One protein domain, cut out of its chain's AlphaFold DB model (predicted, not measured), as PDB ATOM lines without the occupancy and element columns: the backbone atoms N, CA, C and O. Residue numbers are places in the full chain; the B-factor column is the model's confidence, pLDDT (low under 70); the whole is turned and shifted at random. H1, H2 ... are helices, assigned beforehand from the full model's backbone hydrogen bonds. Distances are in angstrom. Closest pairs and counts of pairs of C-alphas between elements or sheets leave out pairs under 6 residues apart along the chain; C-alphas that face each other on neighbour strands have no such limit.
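What this domain is: This is residues 2 to 48 of the 143 residues of an uncharacterized protein of Enterobacter roggenkampii (UniProt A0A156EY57). The printed part is an open zigzag: a short helix H1, a wide loop of residues 8 to 19, then H2 and H3 joined at their near ends as a V. The last residues, 45 to 48, fold back beside H3. The printed part has 47 residues, with three named helices in the order H1, H2, H3 and no named strand, and its class is all helix. It is loose, with a radius of gyration of the C-alphas of 12.3 A and spans of 33 by 23 by 14 A.

How they stand to each other: H1, residues 3 to 7, is apart from both H2, residues 20 to 29, and H3, residues 34 to 42. H2 and H3 touch, their closest C-alphas being those of Gln 27 and Ile 35, 6.5 A apart. They run opposite ways at a steep tilt of 46 degrees. In H1, H2 and H3 every O i to N i+4 pair is within hydrogen-bond range.

Where its parts are: H1 begins at C-alpha 3 (-41.605, -9.053, -38.794) and measures 6.4 A from first to last C-alpha. H2 measures 14.3 A. H3 measures 12.1 A and ends at C-alpha 42 (-33.603, 12.465, -52.845).

The domain as a whole: The C-alphas farthest apart, those of Thr 2 and Asn 44, are 34.2 A apart. The printed part has no cut. The link from H1 to H2 is long, and that from H2 to H3 is tight. Confidence is under 70 at residues 3, 5 to 10 and 12 to 17.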
ATOM      1  N   THR A   2     -45.820  -8.029 -36.473       71.69
ATOM      2  CA  THR A   2     -44.815  -9.086 -36.675       71.69
ATOM      3  C   THR A   2     -43.882  -8.736 -37.832       71.69
ATOM      4  O   THR A   2     -44.293  -8.079 -38.785       71.69
ATOM      5  N   GLU A   3     -42.638  -9.200 -37.758       66.56
ATOM      6  CA  GLU A   3     -41.605  -9.053 -38.794       66.56
ATOM      7  C   GLU A   3     -42.116  -9.470 -40.188       66.56
ATOM      8  O   GLU A   3     -41.993  -8.729 -41.164       66.56
ATOM      9  N   ASN A   4     -42.852 -10.584 -40.251       70.69
ATOM     10  CA  ASN A   4     -43.487 -11.088 -41.471       70.69
ATOM     11  C   ASN A   4     -44.489 -10.103 -42.103       70.69
ATOM     12  O   ASN A   4     -44.616 -10.044 -43.326       70.69
ATOM     13  N   ALA A   5     -45.200  -9.311 -41.295       67.62
ATOM     14  CA  ALA A   5     -46.130  -8.304 -41.805       67.62
ATOM     15  C   ALA A   5     -45.404  -7.087 -42.405       67.62
ATOM     16  O   ALA A   5     -45.969  -6.410 -43.263       67.62
ATOM     17  N   LEU A   6     -44.170  -6.809 -41.968       66.75
ATOM     18  CA  LEU A   6     -43.336  -5.737 -42.510       66.75
ATOM     19  C   LEU A   6     -42.712  -6.158 -43.848       66.75
ATOM     20  O   LEU A   6     -42.862  -5.450 -44.839       66.75
ATOM     21  N   PHE A   7     -42.100  -7.345 -43.900       69.81
ATOM     22  CA  PHE A   7     -41.485  -7.874 -45.124       69.81
ATOM     23  C   PHE A   7     -42.491  -8.097 -46.253       69.81
ATOM     24  O   PHE A   7     -42.175  -7.845 -47.413       69.81
ATOM     25  N   ASN A   8     -43.731  -8.475 -45.930       69.00
ATOM     26  CA  ASN A   8     -44.788  -8.586 -46.936       69.00
ATOM     27  C   ASN A   8     -45.117  -7.252 -47.630       69.00
ATOM     28  O   ASN A   8     -45.572  -7.290 -48.769       69.00
ATOM     29  N   ARG A   9     -44.854  -6.101 -46.989       64.94
ATOM     30  CA  ARG A   9     -45.046  -4.761 -47.571       64.94
ATOM     31  C   ARG A   9     -43.822  -4.203 -48.302       64.94
ATOM     32  O   ARG A   9     -43.934  -3.151 -48.915       64.94
ATOM     33  N   LEU A  10     -42.670  -4.868 -48.222       66.94
ATOM     34  CA  LEU A  10     -41.394  -4.418 -48.803       66.94
ATOM     35  C   LEU A  10     -40.995  -5.224 -50.055       66.94
ATOM     36  O   LEU A  10     -39.833  -5.225 -50.450       66.94
ATOM     37  N   ARG A  11     -41.936  -5.956 -50.666       71.69
ATOM     38  CA  ARG A  11     -41.671  -6.815 -51.830       71.69
ATOM     39  C   ARG A  11     -41.327  -5.969 -53.062       71.69
ATOM     40  O   ARG A  11     -42.043  -5.024 -53.366       71.69
ATOM     41  N   THR A  12     -40.281  -6.355 -53.788       61.41
ATOM     42  CA  THR A  12     -39.737  -5.630 -54.955       61.41
ATOM     43  C   THR A  12     -40.706  -5.483 -56.130       61.41
ATOM     44  O   THR A  12     -40.612  -4.494 -56.845       61.41
ATOM     45  N   ASP A  13     -41.654  -6.412 -56.293       64.81
ATOM     46  CA  ASP A  13     -42.604  -6.453 -57.422       64.81
ATOM     47  C   ASP A  13     -44.073  -6.321 -56.978       64.81
ATOM     48  O   ASP A  13     -44.993  -6.719 -57.691       64.81
ATOM     49  N   GLY A  14     -44.312  -5.854 -55.749       61.09
ATOM     50  CA  GLY A  14     -45.663  -5.649 -55.231       61.09
ATOM     51  C   GLY A  14     -46.120  -4.207 -55.421       61.09
ATOM     52  O   GLY A  14     -45.411  -3.292 -55.016       61.09
ATOM     53  N   ASP A  15     -47.348  -3.999 -55.902       62.88
ATOM     54  CA  ASP A  15     -48.014  -2.681 -55.995       62.88
ATOM     55  C   ASP A  15     -48.307  -2.027 -54.616       62.88
ATOM     56  O   ASP A  15     -49.176  -1.164 -54.476       62.88
ATOM     57  N   GLN A  16     -47.636  -2.465 -53.546       63.28
ATOM     58  CA  GLN A  16     -47.876  -1.997 -52.186       63.28
ATOM     59  C   GLN A  16     -47.019  -0.781 -51.852       63.28
ATOM     60  O   GLN A  16     -45.796  -0.833 -51.777       63.28
ATOM     61  N   ILE A  17     -47.708   0.320 -51.562       69.56
ATOM     62  CA  ILE A  17     -47.111   1.556 -51.067       69.56
ATOM     63  C   ILE A  17     -46.754   1.372 -49.590       69.56
ATOM     64  O   ILE A  17     -47.625   1.088 -48.762       69.56
ATOM     65  N   PHE A  18     -45.484   1.582 -49.243       75.19
ATOM     66  CA  PHE A  18     -45.066   1.693 -47.849       75.19
ATOM     67  C   PHE A  18     -45.482   3.071 -47.302       75.19
ATOM     68  O   PHE A  18     -44.946   4.086 -47.756       75.19
ATOM     69  N   PRO A  19     -46.442   3.169 -46.360       84.00
ATOM     70  CA  PRO A  19     -46.963   4.472 -45.966       84.00
ATOM     71  C   PRO A  19     -45.929   5.256 -45.154       84.00
ATOM     72  O   PRO A  19     -45.332   4.717 -44.219       84.00
ATOM     73  N   LEU A  20     -45.784   6.554 -45.436       85.12
ATOM     74  CA  LEU A  20     -44.817   7.431 -44.762       85.12
ATOM     75  C   LEU A  20     -44.945   7.401 -43.228       85.12
ATOM     76  O   LEU A  20     -43.937   7.395 -42.527       85.12
ATOM     77  N   GLY A  21     -46.167   7.288 -42.696       86.25
ATOM     78  CA  GLY A  21     -46.394   7.177 -41.251       86.25
ATOM     79  C   GLY A  21     -45.697   5.969 -40.608       86.25
ATOM     80  O   GLY A  21     -45.159   6.081 -39.511       86.25
ATOM     81  N   TRP A  22     -45.623   4.831 -41.306       85.06
ATOM     82  CA  TRP A  22     -44.872   3.663 -40.829       85.06
ATOM     83  C   TRP A  22     -43.362   3.898 -40.883       85.06
ATOM     84  O   TRP A  22     -42.644   3.472 -39.980       85.06
ATOM     85  N   ALA A  23     -42.889   4.618 -41.901       86.94
ATOM     86  CA  ALA A  23     -41.484   4.995 -42.033       86.94
ATOM     87  C   ALA A  23     -41.034   5.856 -40.844       86.94
ATOM     88  O   ALA A  23     -40.000   5.589 -40.236       86.94
ATOM     89  N   MET A  24     -41.863   6.823 -40.439       89.25
ATOM     90  CA  MET A  24     -41.604   7.662 -39.267       89.25
ATOM     91  C   MET A  24     -41.541   6.850 -37.965       89.25
ATOM     92  O   MET A  24     -40.656   7.078 -37.141       89.25
ATOM     93  N   VAL A  25     -42.440   5.875 -37.781       88.50
ATOM     94  CA  VAL A  25     -42.439   4.997 -36.596       88.50
ATOM     95  C   VAL A  25     -41.177   4.139 -36.539       88.50
ATOM     96  O   VAL A  25     -40.557   4.054 -35.481       88.50
ATOM     97  N   LEU A  26     -40.774   3.531 -37.658       86.88
ATOM     98  CA  LEU A  26     -39.543   2.735 -37.724       86.88
ATOM     99  C   LEU A  26     -38.307   3.583 -37.440       86.88
ATOM    100  O   LEU A  26     -37.455   3.171 -36.658       86.88
ATOM    101  N   GLN A  27     -38.232   4.774 -38.037       90.75
ATOM    102  CA  GLN A  27     -37.139   5.705 -37.790       90.75
ATOM    103  C   GLN A  27     -37.021   6.036 -36.295       90.75
ATOM    104  O   GLN A  27     -35.942   5.907 -35.717       90.75
ATOM    105  N   ARG A  28     -38.147   6.393 -35.658       87.12
ATOM    106  CA  ARG A  28     -38.206   6.705 -34.225       87.12
ATOM    107  C   ARG A  28     -37.823   5.506 -33.357       87.12
ATOM    108  O   ARG A  28     -37.055   5.669 -32.418       87.12
ATOM    109  N   ALA A  29     -38.339   4.317 -33.664       87.38
ATOM    110  CA  ALA A  29     -38.030   3.097 -32.917       87.38
ATOM    111  C   ALA A  29     -36.549   2.699 -33.034       87.38
ATOM    112  O   ALA A  29     -35.984   2.165 -32.087       87.38
ATOM    113  N   GLY A  30     -35.926   2.978 -34.180       86.44
ATOM    114  CA  GLY A  30     -34.504   2.738 -34.416       86.44
ATOM    115  C   GLY A  30     -33.571   3.832 -33.891       86.44
ATOM    116  O   GLY A  30     -32.363   3.684 -34.045       86.44
ATOM    117  N   GLY A  31     -34.092   4.931 -33.330       84.94
ATOM    118  CA  GLY A  31     -33.278   6.029 -32.790       84.94
ATOM    119  C   GLY A  31     -32.343   6.687 -33.812       84.94
ATOM    120  O   GLY A  31     -31.292   7.199 -33.441       84.94
ATOM    121  N   SER A  32     -32.680   6.640 -35.104       86.06
ATOM    122  CA  SER A  32     -31.847   7.176 -36.190       86.06
ATOM    123  C   SER A  32     -32.629   8.179 -37.035       86.06
ATOM    124  O   SER A  32     -33.832   8.318 -36.866       86.06
ATOM    125  N   ASN A  33     -31.968   8.860 -37.973       89.56
ATOM    126  CA  ASN A  33     -32.604   9.781 -38.928       89.56
ATOM    127  C   ASN A  33     -32.397   9.348 -40.391       89.56
ATOM    128  O   ASN A  33     -32.345  10.177 -41.300       89.56
ATOM    129  N   HIS A  34     -32.228   8.045 -40.639       88.44
ATOM    130  CA  HIS A  34     -31.875   7.531 -41.967       88.44
ATOM    131  C   HIS A  34     -32.930   7.823 -43.037       88.44
ATOM    132  O   HIS A  34     -32.566   8.177 -44.156       88.44
ATOM    133  N   ILE A  35     -34.218   7.718 -42.704       91.12
ATOM    134  CA  ILE A  35     -35.313   7.967 -43.650       91.12
ATOM    135  C   ILE A  35     -35.404   9.462 -43.965       91.12
ATOM    136  O   ILE A  35     -35.454   9.831 -45.135       91.12
ATOM    137  N   ALA A  36     -35.349  10.328 -42.951       91.44
ATOM    138  CA  ALA A  36     -35.350  11.777 -43.135       91.44
ATOM    139  C   ALA A  36     -34.147  12.246 -43.973       91.44
ATOM    140  O   ALA A  36     -34.313  13.023 -44.912       91.44
ATOM    141  N   ASN A  37     -32.953  11.713 -43.699       89.12
ATOM    142  CA  ASN A  37     -31.750  12.009 -44.477       89.12
ATOM    143  C   ASN A  37     -31.856  11.500 -45.925       89.12
ATOM    144  O   ASN A  37     -31.493  12.212 -46.860       89.12
ATOM    145  N   ALA A  38     -32.395  10.294 -46.136       88.50
ATOM    146  CA  ALA A  38     -32.600   9.745 -47.475       88.50
ATOM    147  C   ALA A  38     -33.598  10.575 -48.297       88.50
ATOM    148  O   ALA A  38     -33.324  10.870 -49.459       88.50
ATOM    149  N   ILE A  39     -34.714  10.999 -47.694       90.38
ATOM    150  CA  ILE A  39     -35.705  11.873 -48.341       90.38
ATOM    151  C   ILE A  39     -35.072  13.220 -48.697       90.38
ATOM    152  O   ILE A  39     -35.190  13.655 -49.839       90.38
ATOM    153  N   ALA A  40     -34.350  13.847 -47.762       90.19
ATOM    154  CA  ALA A  40     -33.669  15.111 -48.023       90.19
ATOM    155  C   ALA A  40     -32.713  14.992 -49.217       90.19
ATOM    156  O   ALA A  40     -32.828  15.767 -50.161       90.19
ATOM    157  N   ARG A  41     -31.853  13.963 -49.242       85.56
ATOM    158  CA  ARG A  41     -30.937  13.709 -50.366       85.56
ATOM    159  C   ARG A  41     -31.671  13.461 -51.683       85.56
ATOM    160  O   ARG A  41     -31.238  13.971 -52.712       85.56
ATOM    161  N   HIS A  42     -32.775  12.710 -51.659       84.44
ATOM    162  CA  HIS A  42     -33.603  12.465 -52.845       84.44
ATOM    163  C   HIS A  42     -34.232  13.753 -53.397       84.44
ATOM    164  O   HIS A  42     -34.454  13.870 -54.596       84.44
ATOM    165  N   SER A  43     -34.483  14.733 -52.531       90.25
ATOM    166  CA  SER A  43     -34.974  16.065 -52.894       90.25
ATOM    167  C   SER A  43     -33.860  17.100 -53.101       90.25
ATOM    168  O   SER A  43     -34.146  18.295 -53.087       90.25
ATOM    169  N   ASN A  44     -32.599  16.680 -53.270       81.12
ATOM    170  CA  ASN A  44     -31.432  17.569 -53.385       81.12
ATOM    171  C   ASN A  44     -31.255  18.538 -52.192       81.12
ATOM    172  O   ASN A  44     -30.673  19.612 -52.332       81.12
ATOM    173  N   GLY A  45     -31.748  18.161 -51.015       82.75
ATOM    174  CA  GLY A  45     -31.610  18.888 -49.759       82.75
ATOM    175  C   GLY A  45     -30.677  18.200 -48.761       82.75
ATOM    176  O   GLY A  45     -30.160  17.105 -48.992       82.75
ATOM    177  N   VAL A  46     -30.496  18.849 -47.609       83.06
ATOM    178  CA  VAL A  46     -29.744  18.326 -46.460       83.06
ATOM    179  C   VAL A  46     -30.681  18.246 -45.264       83.06
ATOM    180  O   VAL A  46     -31.394  19.201 -44.961       83.06
ATOM    181  N   PHE A  47     -30.680  17.103 -44.581       86.88
ATOM    182  CA  PHE A  47     -31.338  16.977 -43.289       86.88
ATOM    183  C   PHE A  47     -30.364  17.398 -42.190       86.88
ATOM    184  O   PHE A  47     -29.299  16.797 -42.044       86.88
ATOM    185  N   VAL A  48     -30.750  18.404 -41.413       82.88
ATOM    186  CA  VAL A  48     -30.014  18.843 -40.228       82.88
ATOM    187  C   VAL A  48     -30.897  18.526 -39.024       82.88
ATOM    188  O   VAL A  48     -31.971  19.123 -38.911       82.88
TER     189      VAL A  48